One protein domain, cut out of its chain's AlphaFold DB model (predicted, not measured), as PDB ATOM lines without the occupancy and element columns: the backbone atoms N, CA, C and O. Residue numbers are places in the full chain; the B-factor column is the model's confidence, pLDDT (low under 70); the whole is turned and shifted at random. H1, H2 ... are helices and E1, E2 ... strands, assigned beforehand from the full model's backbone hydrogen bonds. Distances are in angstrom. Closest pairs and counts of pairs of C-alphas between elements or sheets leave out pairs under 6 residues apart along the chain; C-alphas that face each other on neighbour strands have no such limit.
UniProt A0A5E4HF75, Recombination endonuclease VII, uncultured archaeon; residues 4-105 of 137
ATOM      1  N   ASN A   4     110.609 137.702  78.301       88.38
ATOM      2  CA  ASN A   4     111.909 137.219  77.828       88.38
ATOM      3  C   ASN A   4     112.751 138.343  77.215       88.38
ATOM      4  O   ASN A   4     113.961 138.393  77.436       88.38
ATOM      5  N   GLU A   5     112.121 139.270  76.499       90.06
ATOM      6  CA  GLU A   5     112.786 140.447  75.938       90.06
ATOM      7  C   GLU A   5     113.228 141.412  77.039       90.06
ATOM      8  O   GLU A   5     114.358 141.896  77.000       90.06
ATOM      9  N   LYS A   6     112.400 141.619  78.076       93.00
ATOM     10  CA  LYS A   6     112.783 142.424  79.253       93.00
ATOM     11  C   LYS A   6     113.997 141.826  79.956       93.00
ATOM     12  O   LYS A   6     114.957 142.534  80.248       93.00
ATOM     13  N   ALA A   7     113.989 140.510  80.165       94.69
ATOM     14  CA  ALA A   7     115.120 139.806  80.762       94.69
ATOM     15  C   ALA A   7     116.383 139.879  79.886       94.69
ATOM     16  O   ALA A   7     117.489 139.982  80.411       94.69
ATOM     17  N   ARG A   8     116.239 139.834  78.555       94.81
ATOM     18  CA  ARG A   8     117.359 140.004  77.620       94.81
ATOM     19  C   ARG A   8     117.957 141.405  77.718       94.81
ATOM     20  O   ARG A   8     119.162 141.504  77.917       94.81
ATOM     21  N   ALA A   9     117.133 142.440  77.582       97.00
ATOM     22  CA  ALA A   9     117.575 143.831  77.633       97.00
ATOM     23  C   ALA A   9     118.303 144.125  78.951       97.00
ATOM     24  O   ALA A   9     119.409 144.656  78.940       97.00
ATOM     25  N   LYS A  10     117.742 143.659  80.076       97.25
ATOM     26  CA  LYS A  10     118.373 143.789  81.392       97.25
ATOM     27  C   LYS A  10     119.756 143.130  81.444       97.25
ATOM     28  O   LYS A  10     120.705 143.771  81.861       97.25
ATOM     29  N   ARG A  11     119.899 141.880  80.981       96.81
ATOM     30  CA  ARG A  11     121.205 141.187  80.981       96.81
ATOM     31  C   ARG A  11     122.252 141.874  80.106       96.81
ATOM     32  O   ARG A  11     123.420 141.882  80.478       96.81
ATOM     33  N   LEU A  12     121.856 142.391  78.942       98.19
ATOM     34  CA  LEU A  12     122.770 143.130  78.066       98.19
ATOM     35  C   LEU A  12     123.263 144.409  78.743       98.19
ATOM     36  O   LEU A  12     124.462 144.683  78.737       98.19
ATOM     37  N   MET A  13     122.350 145.134  79.388       98.25
ATOM     38  CA  MET A  13     122.683 146.356  80.102       98.25
ATOM     39  C   MET A  13     123.565 146.080  81.326       98.25
ATOM     40  O   MET A  13     124.634 146.669  81.446       98.25
ATOM     41  N   ASP A  14     123.168 145.146  82.194       97.69
ATOM     42  CA  ASP A  14     123.877 144.850  83.447       97.69
ATOM     43  C   ASP A  14     125.308 144.346  83.210       97.69
ATOM     44  O   ASP A  14     126.230 144.741  83.921       97.69
ATOM     45  N   ASN A  15     125.497 143.463  82.224       97.44
ATOM     46  CA  ASN A  15     126.776 142.778  82.030       97.44
ATOM     47  C   ASN A  15     127.704 143.504  81.054       97.44
ATOM     48  O   ASN A  15     128.920 143.375  81.169       97.44
ATOM     49  N   TYR A  16     127.145 144.219  80.072       98.00
ATOM     50  CA  TYR A  16     127.914 144.752  78.940       98.00
ATOM     51  C   TYR A  16     127.624 146.224  78.644       98.00
ATOM     52  O   TYR A  16     128.225 146.774  77.727       98.00
ATOM     53  N   LYS A  17     126.711 146.865  79.388       98.19
ATOM     54  CA  LYS A  17     126.245 148.237  79.126       98.19
ATOM     55  C   LYS A  17     125.747 148.429  77.687       98.19
ATOM     56  O   LYS A  17     125.947 149.484  77.094       98.19
ATOM     57  N   LEU A  18     125.100 147.396  77.137       98.50
ATOM     58  CA  LEU A  18     124.525 147.411  75.794       98.50
ATOM     59  C   LEU A  18     122.999 147.474  75.839       98.50
ATOM     60  O   LEU A  18     122.356 146.745  76.601       98.50
ATOM     61  N   THR A  19     122.411 148.282  74.961       98.38
ATOM     62  CA  THR A  19     120.995 148.158  74.603       98.38
ATOM     63  C   THR A  19     120.780 146.985  73.639       98.38
ATOM     64  O   THR A  19     121.728 146.380  73.128       98.38
ATOM     65  N   VAL A  20     119.517 146.631  73.386       98.12
ATOM     66  CA  VAL A  20     119.195 145.596  72.393       98.12
ATOM     67  C   VAL A  20     119.609 146.059  71.000       98.12
ATOM     68  O   VAL A  20     120.215 145.287  70.270       98.12
ATOM     69  N   GLU A  21     119.360 147.320  70.669       98.44
ATOM     70  CA  GLU A  21     119.656 147.931  69.371       98.44
ATOM     71  C   GLU A  21     121.163 147.944  69.104       98.44
ATOM     72  O   GLU A  21     121.594 147.609  68.007       98.44
ATOM     73  N   GLN A  22     121.980 148.236  70.121       98.75
ATOM     74  CA  GLN A  22     123.438 148.159  70.003       98.75
ATOM     75  C   GLN A  22     123.921 146.723  69.768       98.75
ATOM     76  O   GLN A  22     124.817 146.504  68.959       98.75
ATOM     77  N   TYR A  23     123.323 145.733  70.438       98.75
ATOM     78  CA  TYR A  23     123.622 144.328  70.154       98.75
ATOM     79  C   TYR A  23     123.252 143.957  68.711       98.75
ATOM     80  O   TYR A  23     124.051 143.312  68.035       98.75
ATOM     81  N   GLU A  24     122.054 144.337  68.249       98.56
ATOM     82  CA  GLU A  24     121.612 144.035  66.881       98.56
ATOM     83  C   GLU A  24     122.503 144.736  65.846       98.56
ATOM     84  O   GLU A  24     122.855 144.113  64.853       98.56
ATOM     85  N   ALA A  25     122.969 145.961  66.111       98.75
ATOM     86  CA  ALA A  25     123.911 146.661  65.237       98.75
ATOM     87  C   ALA A  25     125.251 145.914  65.096       98.75
ATOM     88  O   ALA A  25     125.790 145.807  63.996       98.75
ATOM     89  N   ILE A  26     125.783 145.341  66.186       98.75
ATOM     90  CA  ILE A  26     126.991 144.497  66.124       98.75
ATOM     91  C   ILE A  26     126.699 143.209  65.343       98.75
ATOM     92  O   ILE A  26     127.522 142.770  64.537       98.75
ATOM     93  N   LEU A  27     125.533 142.595  65.569       98.69
ATOM     94  CA  LEU A  27     125.120 141.380  64.868       98.69
ATOM     95  C   LEU A  27     125.012 141.612  63.358       98.69
ATOM     96  O   LEU A  27     125.547 140.817  62.588       98.69
ATOM     97  N   GLU A  28     124.356 142.694  62.951       98.56
ATOM     98  CA  GLU A  28     124.202 143.101  61.557       98.56
ATOM     99  C   GLU A  28     125.558 143.404  60.919       98.56
ATOM    100  O   GLU A  28     125.861 142.878  59.849       98.56
ATOM    101  N   HIS A  29     126.424 144.153  61.610       98.44
ATOM    102  CA  HIS A  29     127.776 144.440  61.134       98.44
ATOM    103  C   HIS A  29     128.611 143.165  60.909       98.44
ATOM    104  O   HIS A  29     129.403 143.097  59.973       98.44
ATOM    105  N   GLN A  30     128.410 142.130  61.730       98.56
ATOM    106  CA  GLN A  30     129.045 140.818  61.559       98.56
ATOM    107  C   GLN A  30     128.335 139.903  60.543       98.56
ATOM    108  O   GLN A  30     128.713 138.738  60.415       98.56
ATOM    109  N   GLY A  31     127.289 140.366  59.856       98.25
ATOM    110  CA  GLY A  31     126.525 139.555  58.903       98.25
ATOM    111  C   GLY A  31     125.692 138.446  59.557       98.25
ATOM    112  O   GLY A  31     125.423 137.421  58.935       98.25
ATOM    113  N   GLY A  32     125.313 138.604  60.827       98.06
ATOM    114  CA  GLY A  32     124.486 137.635  61.551       98.06
ATOM    115  C   GLY A  32     125.218 136.376  62.028       98.06
ATOM    116  O   GLY A  32     124.570 135.446  62.515       98.06
ATOM    117  N   VAL A  33     126.549 136.326  61.921       98.56
ATOM    118  CA  VAL A  33     127.356 135.137  62.240       98.56
ATOM    119  C   VAL A  33     128.413 135.394  63.315       98.56
ATOM    120  O   VAL A  33     128.759 136.526  63.658       98.56
ATOM    121  N   CYS A  34     128.921 134.305  63.894       98.75
ATOM    122  CA  CYS A  34     130.049 134.320  64.817       98.75
ATOM    123  C   CYS A  34     131.304 134.841  64.116       98.75
ATOM    124  O   CYS A  34     131.767 134.210  63.166       98.75
ATOM    125  N   TYR A  35     131.933 135.890  64.653       98.50
ATOM    126  CA  TYR A  35     133.170 136.428  64.073       98.50
ATOM    127  C   TYR A  35     134.297 135.381  64.010       98.50
ATOM    128  O   TYR A  35     135.054 135.312  63.051       98.50
ATOM    129  N   GLY A  36     134.395 134.522  65.031       97.31
ATOM    130  CA  GLY A  36     135.495 133.565  65.154       97.31
ATOM    131  C   GLY A  36     135.434 132.358  64.213       97.31
ATOM    132  O   GLY A  36     136.479 131.788  63.920       97.31
ATOM    133  N   CYS A  37     134.249 131.926  63.771       98.06
ATOM    134  CA  CYS A  37     134.128 130.758  62.883       98.06
ATOM    135  C   CYS A  37     133.304 130.993  61.618       98.06
ATOM    136  O   CYS A  37     133.200 130.068  60.825       98.06
ATOM    137  N   GLY A  38     132.697 132.169  61.440       98.19
ATOM    138  CA  GLY A  38     131.868 132.489  60.273       98.19
ATOM    139  C   GLY A  38     130.505 131.792  60.237       98.19
ATOM    140  O   GLY A  38     129.776 131.936  59.267       98.19
ATOM    141  N   GLU A  39     130.139 131.062  61.292       98.19
ATOM    142  CA  GLU A  39     128.900 130.278  61.354       98.19
ATOM    143  C   GLU A  39     127.866 130.922  62.279       98.19
ATOM    144  O   GLU A  39     128.210 131.611  63.248       98.19
ATOM    145  N   ALA A  40     126.590 130.627  62.037       97.62
ATOM    146  CA  ALA A  40     125.505 130.975  62.947       97.62
ATOM    147  C   ALA A  40     125.654 130.282  64.321       97.62
ATOM    148  O   ALA A  40     126.446 129.353  64.514       97.62
ATOM    149  N   GLU A  41     124.870 130.726  65.308       98.06
ATOM    150  CA  GLU A  41     124.810 130.060  66.611       98.06
ATOM    151  C   GLU A  41     124.322 128.604  66.446       98.06
ATOM    152  O   GLU A  41     123.200 128.389  65.985       98.06
ATOM    153  N   PRO A  42     125.127 127.589  66.831       97.44
ATOM    154  CA  PRO A  42     124.770 126.186  66.620       97.44
ATOM    155  C   PRO A  42     123.608 125.713  67.503       97.44
ATOM    156  O   PRO A  42     122.955 124.723  67.179       97.44
ATOM    157  N   VAL A  43     123.349 126.373  68.636       97.12
ATOM    158  CA  VAL A  43     122.238 126.012  69.523       97.12
ATOM    159  C   VAL A  43     120.972 126.750  69.089       97.12
ATOM    160  O   VAL A  43     120.856 127.964  69.260       97.12
ATOM    161  N   LYS A  44     119.983 126.009  68.576       94.81
ATOM    162  CA  LYS A  44     118.701 126.571  68.119       94.81
ATOM    163  C   LYS A  44     118.047 127.437  69.203       94.81
ATOM    164  O   LYS A  44     117.908 127.021  70.350       94.81
ATOM    165  N   GLY A  45     117.625 128.643  68.822       92.62
ATOM    166  CA  GLY A  45     116.973 129.606  69.718       92.62
ATOM    167  C   GLY A  45     117.925 130.365  70.649       92.62
ATOM    168  O   GLY A  45     117.487 131.266  71.370       92.62
ATOM    169  N   ARG A  46     119.225 130.048  70.630       94.94
ATOM    170  CA  ARG A  46     120.249 130.814  71.336       94.94
ATOM    171  C   ARG A  46     120.755 131.953  70.447       94.94
ATOM    172  O   ARG A  46     120.707 131.887  69.226       94.94
ATOM    173  N   ARG A  47     121.214 133.020  71.096       96.88
ATOM    174  CA  ARG A  47     121.867 134.170  70.458       96.88
ATOM    175  C   ARG A  47     123.378 134.064  70.633       96.88
ATOM    176  O   ARG A  47     123.823 133.468  71.618       96.88
ATOM    177  N   LEU A  48     124.137 134.690  69.736       98.50
ATOM    178  CA  LEU A  48     125.583 134.817  69.896       98.50
ATOM    179  C   LEU A  48     125.910 135.528  71.220       98.50
ATOM    180  O   LEU A  48     125.217 136.458  71.645       98.50
ATOM    181  N   SER A  49     126.951 135.065  71.891       98.19
ATOM    182  CA  SER A  49     127.459 135.643  73.129       98.19
ATOM    183  C   SER A  49     128.211 136.939  72.853       98.19
ATOM    184  O   SER A  49     128.982 137.005  71.902       98.19
ATOM    185  N   VAL A  50     128.018 137.940  73.714       98.69
ATOM    186  CA  VAL A  50     128.844 139.153  73.723       98.69
ATOM    187  C   VAL A  50     130.211 138.799  74.300       98.69
ATOM    188  O   VAL A  50     130.306 138.347  75.445       98.69
ATOM    189  N   ASP A  51     131.248 138.975  73.493       98.62
ATOM    190  CA  ASP A  51     132.643 138.823  73.888       98.62
ATOM    191  C   ASP A  51     133.213 140.182  74.309       98.62
ATOM    192  O   ASP A  51     132.919 141.216  73.698       98.62
ATOM    193  N   HIS A  52     134.015 140.189  75.371       97.88
ATOM    194  CA  HIS A  52     134.614 141.405  75.904       97.88
ATOM    195  C   HIS A  52     135.978 141.119  76.521       97.88
ATOM    196  O   HIS A  52     136.248 140.024  77.013       97.88
ATOM    197  N   ASP A  53     136.834 142.128  76.502       95.38
ATOM    198  CA  ASP A  53     138.105 142.097  77.200       95.38
ATOM    199  C   ASP A  53     137.873 142.213  78.717       95.38
ATOM    200  O   ASP A  53     137.258 143.165  79.198       95.38
ATOM    201  N   HIS A  54     138.351 141.226  79.478       92.06
ATOM    202  CA  HIS A  54     138.113 141.146  80.923       92.06
ATOM    203  C   HIS A  54     138.935 142.147  81.758       92.06
ATOM    204  O   HIS A  54     138.726 142.224  82.966       92.06
ATOM    205  N   GLU A  55     139.887 142.876  81.167       90.38
ATOM    206  CA  GLU A  55     140.711 143.868  81.878       90.38
ATOM    207  C   GLU A  55     140.187 145.290  81.665       90.38
ATOM    208  O   GLU A  55     140.118 146.079  82.604       90.38
ATOM    209  N   THR A  56     139.785 145.605  80.437       94.44
ATOM    210  CA  THR A  56     139.338 146.943  80.021       94.44
ATOM    211  C   THR A  56     137.817 147.077  79.962       94.44
ATOM    212  O   THR A  56     137.298 148.192  79.967       94.44
ATOM    213  N   GLY A  57     137.089 145.960  79.883       96.06
ATOM    214  CA  GLY A  57     135.646 145.944  79.650       96.06
ATOM    215  C   GLY A  57     135.240 146.246  78.203       96.06
ATOM    216  O   GLY A  57     134.050 146.384  77.929       96.06
ATOM    217  N   LEU A  58     136.196 146.351  77.270       97.81
ATOM    218  CA  LEU A  58     135.916 146.605  75.858       97.81
ATOM    219  C   LEU A  58     135.110 145.448  75.254       97.81
ATOM    220  O   LEU A  58     135.612 144.329  75.159       97.81
ATOM    221  N   VAL A  59     133.890 145.721  74.787       98.50
ATOM    222  CA  VAL A  59     133.121 144.773  73.967       98.50
ATOM    223  C   VAL A  59     133.824 144.606  72.620       98.50
ATOM    224  O   VAL A  59     134.026 145.581  71.900       98.50
ATOM    225  N   ARG A  60     134.202 143.368  72.285       98.44
ATOM    226  CA  ARG A  60     134.967 143.044  71.067       98.44
ATOM    227  C   ARG A  60     134.079 142.612  69.905       98.44
ATOM    228  O   ARG A  60     134.439 142.832  68.756       98.44
ATOM    229  N   GLY A  61     132.936 141.992  70.197       98.62
ATOM    230  CA  GLY A  61     132.011 141.500  69.180       98.62
ATOM    231  C   GLY A  61     131.145 140.352  69.681       98.62
ATOM    232  O   GLY A  61     130.985 140.151  70.888       98.62
ATOM    233  N   LEU A  62     130.579 139.591  68.745       98.81
ATOM    234  CA  LEU A  62     129.709 138.455  69.032       98.81
ATOM    235  C   LEU A  62     130.332 137.131  68.584       98.81
ATOM    236  O   LEU A  62     130.735 136.964  67.428       98.81
ATOM    237  N   LEU A  63     130.343 136.154  69.490       98.81
ATOM    238  CA  LEU A  63     130.877 134.811  69.266       98.81
ATOM    239  C   LEU A  63     129.835 133.740  69.593       98.81
ATOM    240  O   LEU A  63     129.019 133.894  70.498       98.81
ATOM    241  N   CYS A  64     129.875 132.610  68.891       98.75
ATOM    242  CA  CYS A  64     128.983 131.495  69.195       98.75
ATOM    243  C   CYS A  64     129.372 130.784  70.498       98.75
ATOM    244  O   CYS A  64     130.497 130.903  71.003       98.75
ATOM    245  N   SER A  65     128.460 129.950  70.992       98.00
ATOM    246  CA  SER A  65     128.636 129.127  72.195       98.00
ATOM    247  C   SER A  65     129.827 128.153  72.155       98.00
ATOM    248  O   SER A  65     130.230 127.652  73.206       98.00
ATOM    249  N   ARG A  66     130.427 127.908  70.979       97.88
ATOM    250  CA  ARG A  66     131.655 127.104  70.814       97.88
ATOM    251  C   ARG A  66     132.919 127.960  70.827       97.88
ATOM    252  O   ARG A  66     133.867 127.627  71.531       97.88
ATOM    253  N   CYS A  67     132.937 129.053  70.064       98.62
ATOM    254  CA  CYS A  67     134.118 129.905  69.908       98.62
ATOM    255  C   CYS A  67     134.411 130.724  71.165       98.62
ATOM    256  O   CYS A  67     135.562 130.777  71.593       98.62
ATOM    257  N   ASN A  68     133.379 131.298  71.790       98.50
ATOM    258  CA  ASN A  68     133.535 132.146  72.971       98.50
ATOM    259  C   ASN A  68     134.321 131.460  74.115       98.50
ATOM    260  O   ASN A  68     135.334 131.998  74.566       98.50
ATOM    261  N   PRO A  69     133.966 130.234  74.560       97.88
ATOM    262  CA  PRO A  69     134.732 129.563  75.610       97.88
ATOM    263  C   PRO A  69     136.126 129.099  75.162       97.88
ATOM    264  O   PRO A  69     136.991 128.903  76.017       97.88
ATOM    265  N   ILE A  70     136.371 128.890  73.863       98.00
ATOM    266  CA  ILE A  70     137.716 128.570  73.360       98.00
ATOM    267  C   ILE A  70     138.634 129.779  73.544       98.00
ATOM    268  O   ILE A  70     139.721 129.614  74.098       98.00
ATOM    269  N   LEU A  71     138.183 130.977  73.159       97.94
ATOM    270  CA  LEU A  71     138.946 132.212  73.347       97.94
ATOM    271  C   LEU A  71     139.269 132.443  74.829       97.94
ATOM    272  O   LEU A  71     140.438 132.588  75.184       97.94
ATOM    273  N   GLY A  72     138.276 132.314  75.715       96.75
ATOM    274  CA  GLY A  72     138.508 132.435  77.158       96.75
ATOM    275  C   GLY A  72     139.501 131.399  77.712       96.75
ATOM    276  O   GLY A  72     140.327 131.711  78.569       96.75
ATOM    277  N   LYS A  73     139.493 130.154  77.212       97.69
ATOM    278  CA  LYS A  73     140.492 129.135  77.599       97.69
ATOM    279  C   LYS A  73     141.900 129.495  77.130       97.69
ATOM    280  O   LYS A  73     142.855 129.237  77.864       97.69
ATOM    281  N   ILE A  74     142.031 130.069  75.937       97.31
ATOM    282  CA  ILE A  74     143.309 130.537  75.392       97.31
ATOM    283  C   ILE A  74     143.864 131.668  76.260       97.31
ATOM    284  O   ILE A  74     145.013 131.591  76.692       97.31
ATOM    285  N   GLU A  75     143.053 132.677  76.569       96.31
ATOM    286  CA  GLU A  75     143.454 133.815  77.408       96.31
ATOM    287  C   GLU A  75     143.842 133.369  78.822       96.31
ATOM    288  O   GLU A  75     144.888 133.762  79.349       96.31
ATOM    289  N   ASN A  76     143.061 132.462  79.414       96.06
ATOM    290  CA  ASN A  76     143.383 131.871  80.709       96.06
ATOM    291  C   ASN A  76     144.694 131.072  80.670       96.06
ATOM    292  O   ASN A  76     145.505 131.175  81.590       96.06
ATOM    293  N   ALA A  77     144.938 130.288  79.616       97.12
ATOM    294  CA  ALA A  77     146.191 129.554  79.456       97.12
ATOM    295  C   ALA A  77     147.386 130.506  79.294       97.12
ATOM    296  O   ALA A  77     148.417 130.292  79.930       97.12
ATOM    297  N   TYR A  78     147.231 131.568  78.501       97.06
ATOM    298  CA  TYR A  78     148.239 132.611  78.313       97.06
ATOM    299  C   TYR A  78     148.679 133.224  79.653       97.06
ATOM    300  O   TYR A  78     149.879 133.326  79.920       97.06
ATOM    301  N   LYS A  79     147.729 133.525  80.549       95.31
ATOM    302  CA  LYS A  79     148.029 133.995  81.913       95.31
ATOM    303  C   LYS A  79     148.651 132.896  82.778       95.31
ATOM    304  O   LYS A  79     149.712 133.099  83.367       95.31
ATOM    305  N   ARG A  80     148.035 131.709  82.818       97.25
ATOM    306  CA  ARG A  80     148.453 130.578  83.666       97.25
ATOM    307  C   ARG A  80     149.887 130.119  83.397       97.25
ATOM    308  O   ARG A  80     150.588 129.756  84.332       97.25
ATOM    309  N   PHE A  81     150.320 130.129  82.139       97.44
ATOM    310  CA  PHE A  81     151.682 129.747  81.757       97.44
ATOM    311  C   PHE A  81     152.688 130.905  81.836       97.44
ATOM    312  O   PHE A  81     153.823 130.758  81.395       97.44
ATOM    313  N   GLY A  82     152.297 132.058  82.389       96.69
ATOM    314  CA  GLY A  82     153.190 133.198  82.589       96.69
ATOM    315  C   GLY A  82     153.577 133.934  81.306       96.69
ATOM    316  O   GLY A  82     154.454 134.791  81.354       96.69
ATOM    317  N   LEU A  83     152.921 133.658  80.174       96.56
ATOM    318  CA  LEU A  83     153.224 134.314  78.896       96.56
ATOM    319  C   LEU A  83     152.872 135.806  78.924       96.56
ATOM    320  O   LEU A  83     153.522 136.591  78.242       96.56
ATOM    321  N   GLY A  84     151.930 136.203  79.785       92.81
ATOM    322  CA  GLY A  84     151.640 137.609  80.085       92.81
ATOM    323  C   GLY A  84     152.788 138.392  80.724       92.81
ATOM    324  O   GLY A  84     152.764 139.615  80.705       92.81
ATOM    325  N   LYS A  85     153.810 137.714  81.261       94.88
ATOM    326  CA  LYS A  85     155.003 138.364  81.831       94.88
ATOM    327  C   LYS A  85     156.065 138.679  80.776       94.88
ATOM    328  O   LYS A  85     157.013 139.404  81.058       94.88
ATOM    329  N   VAL A  86     155.940 138.112  79.575       95.25
ATOM    330  CA  VAL A  86     156.885 138.358  78.486       95.25
ATOM    331  C   VAL A  86     156.585 139.731  77.896       95.25
ATOM    332  O   VAL A  86     155.548 139.932  77.258       95.25
ATOM    333  N   LEU A  87     157.506 140.677  78.102       91.69
ATOM    334  CA  LEU A  87     157.361 142.049  77.621       91.69
ATOM    335  C   LEU A  87     157.044 142.055  76.119       91.69
ATOM    336  O   LEU A  87     157.671 141.345  75.334       91.69
ATOM    337  N   THR A  88     156.069 142.874  75.719       92.69
ATOM    338  CA  THR A  88     155.556 143.030  74.343       92.69
ATOM    339  C   THR A  88     154.741 141.870  73.751       92.69
ATOM    340  O   THR A  88     154.172 142.055  72.667       92.69
ATOM    341  N   LEU A  89     154.642 140.706  74.406       96.25
ATOM    342  CA  LEU A  89     153.903 139.551  73.884       96.25
ATOM    343  C   LEU A  89     152.448 139.579  74.347       96.25
ATOM    344  O   LEU A  89     152.142 139.043  75.400       96.25
ATOM    345  N   THR A  90     151.536 140.130  73.549       95.62
ATOM    346  CA  THR A  90     150.088 140.021  73.804       95.62
ATOM    347  C   THR A  90     149.551 138.643  73.405       95.62
ATOM    348  O   THR A  90     150.165 137.944  72.589       95.62
ATOM    349  N   VAL A  91     148.374 138.259  73.915       95.62
ATOM    350  CA  VAL A  91     147.699 137.015  73.496       95.62
ATOM    351  C   VAL A  91     147.466 136.981  71.979       95.62
ATOM    352  O   VAL A  91     147.726 135.964  71.342       95.62
ATOM    353  N   ALA A  92     147.098 138.113  71.370       95.44
ATOM    354  CA  ALA A  92     146.927 138.227  69.923       95.44
ATOM    355  C   ALA A  92     148.237 137.961  69.159       95.44
ATOM    356  O   ALA A  92     148.258 137.172  68.214       95.44
ATOM    357  N   LYS A  93     149.361 138.548  69.599       97.62
ATOM    358  CA  LYS A  93     150.679 138.293  68.989       97.62
ATOM    359  C   LYS A  93     151.099 136.832  69.128       97.62
ATOM    360  O   LYS A  93     151.682 136.276  68.199       97.62
ATOM    361  N   LEU A  94     150.813 136.207  70.270       97.62
ATOM    362  CA  LEU A  94     151.060 134.781  70.460       97.62
ATOM    363  C   LEU A  94     150.237 133.944  69.474       97.62
ATOM    364  O   LEU A  94     150.801 133.080  68.812       97.62
ATOM    365  N   LEU A  95     148.937 134.218  69.340       97.19
ATOM    366  CA  LEU A  95     148.060 133.494  68.418       97.19
ATOM    367  C   LEU A  95     148.515 133.622  66.962       97.19
ATOM    368  O   LEU A  95     148.586 132.610  66.271       97.19
ATOM    369  N   LEU A  96     148.916 134.818  66.523       97.62
ATOM    370  CA  LEU A  96     149.477 135.024  65.182       97.62
ATOM    371  C   LEU A  96     150.763 134.214  64.962       97.62
ATOM    372  O   LEU A  96     150.931 133.574  63.925       97.62
ATOM    373  N   ARG A  97     151.665 134.188  65.953       97.44
ATOM    374  CA  ARG A  97     152.896 133.384  65.888       97.44
ATOM    375  C   ARG A  97     152.605 131.888  65.837       97.44
ATOM    376  O   ARG A  97     153.258 131.180  65.078       97.44
ATOM    377  N   LEU A  98     151.641 131.407  66.621       97.75
ATOM    378  CA  LEU A  98     151.245 129.998  66.626       97.75
ATOM    379  C   LEU A  98     150.544 129.599  65.325       97.75
ATOM    380  O   LEU A  98     150.835 128.530  64.801       97.75
ATOM    381  N   ALA A  99     149.690 130.460  64.767       97.38
ATOM    382  CA  ALA A  99     149.093 130.241  63.452       97.38
ATOM    383  C   ALA A  99     150.179 130.099  62.377       97.38
ATOM    384  O   ALA A  99     150.186 129.117  61.637       97.38
ATOM    385  N   LYS A 100     151.166 131.008  62.366       97.50
ATOM    386  CA  LYS A 100     152.333 130.902  61.478       97.50
ATOM    387  C   LYS A 100     153.125 129.614  61.719       97.50
ATOM    388  O   LYS A 100     153.463 128.933  60.769       97.50
ATOM    389  N   TYR A 101     153.388 129.250  62.974       97.50
ATOM    390  CA  TYR A 101     154.107 128.017  63.316       97.50
ATOM    391  C   TYR A 101     153.400 126.752  62.802       97.50
ATOM    392  O   TYR A 101     154.064 125.787  62.429       97.50
ATOM    393  N   LEU A 102     152.064 126.733  62.800       96.81
ATOM    394  CA  LEU A 102     151.277 125.605  62.300       96.81
ATOM    395  C   LEU A 102     151.259 125.537  60.767       96.81
ATOM    396  O   LEU A 102     151.352 124.438  60.222       96.81
ATOM    397  N   ASN A 103     151.149 126.685  60.095       96.00
ATOM    398  CA  ASN A 103     151.093 126.763  58.633       96.00
ATOM    399  C   ASN A 103     152.472 126.587  57.985       96.00
ATOM    400  O   ASN A 103     152.599 125.860  57.003       96.00
ATOM    401  N   ASP A 104     153.500 127.181  58.594       95.06
ATOM    402  CA  ASP A 104     154.885 127.184  58.132       95.06
ATOM    403  C   ASP A 104     155.804 126.613  59.227       95.06
ATOM    404  O   ASP A 104     156.521 127.366  59.903       95.06
ATOM    405  N   PRO A 105     155.795 125.285  59.463       96.19
ATOM    406  CA  PRO A 105     156.575 124.699  60.541       96.19
ATOM    407  C   PRO A 105     158.063 125.021  60.364       96.19
ATOM    408  O   PRO A 105     158.666 124.582  59.378       96.19
TER     409      PRO A 105
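What this domain is: This is residues 4 to 105 of the 137 residues of the protein "Recombination endonuclease VII" of uncultured archaeon (UniProt A0A5E4HF75). An elongated chain of small parts has a two-stranded hairpin, E1 and E2, in its middle, with the helix pair H1 and H2 toward one end and the helices H3 and H4 toward the other. H3 leads away from the hairpin and makes a V with H4, whose residues 96 to 103 stick out with the tail 104 to 105. The printed part has 102 residues with four named helices and two named strands, in the order H1, H2, E1, E2, H3, H4; the sheet is E1 - E2, antiparallel, and the class is mostly helix. The whole is only just loose, close to compact, with a radius of gyration of the C-alphas of 15.7 A, and spans 47 by 27 by 21 A.

How they stand to each other: H1, residues 4 to 16, and H2, residues 20 to 29, only just touch, with 3 pairs of C-alphas within 8 A, made by residues 8 to 12 of H1 alone. Their closest C-alphas are those of Ala 9 and Val 20, 5.8 A apart, and their lines are about perpendicular at 77 degrees. E1, residues 49 to 52, and E2, residues 59 to 63, form a hairpin, antiparallel at 148 degrees. N 49 and O 63 are 2.8 A apart, and N 60 and O 51 2.9 A, both within hydrogen-bond range. The closest C-alphas of H2 and E2 are those of Ile 26 and Gly 61, 6.6 A apart. H3, residues 67 to 80, comes nearest to E1 at the C-alphas of Asn 68 and Asp 51, 6.8 A apart. H4, residues 91 to 103, is close to H3 but not clearly touching, the closest C-alphas being those of Tyr 78 and Val 91, 6.5 A apart. Their lines are about perpendicular at 75 degrees. H1 and H2 are each apart from H3 and H4, and H4 is apart from E1 and E2. In H1, H2, H3 and H4 every O i to N i+4 pair is within hydrogen-bond range.

Where its parts are: H1 begins at C-alpha 4, (111.909, 137.219, 77.828), and is 17.7 A long from first to last C-alpha; H2 is 14.2 A. E1 measures 9.6 A and E2 11.2 A. H3 begins at C-alpha 67, (134.118, 129.905, 69.908), and is 19.9 A long. H4 is 18.4 A long and ends at C-alpha 103, (151.093, 126.763, 58.633).

The domain as a whole: The two C-alphas farthest apart are those of Lys 6 and Pro 105, at 50.8 A. The printed part has no cut. The link from H2 to E1 is long, with residues 30 to 48 in no named element. The mean pLDDT of the printed part is 96.9, and no printed residue is under 70.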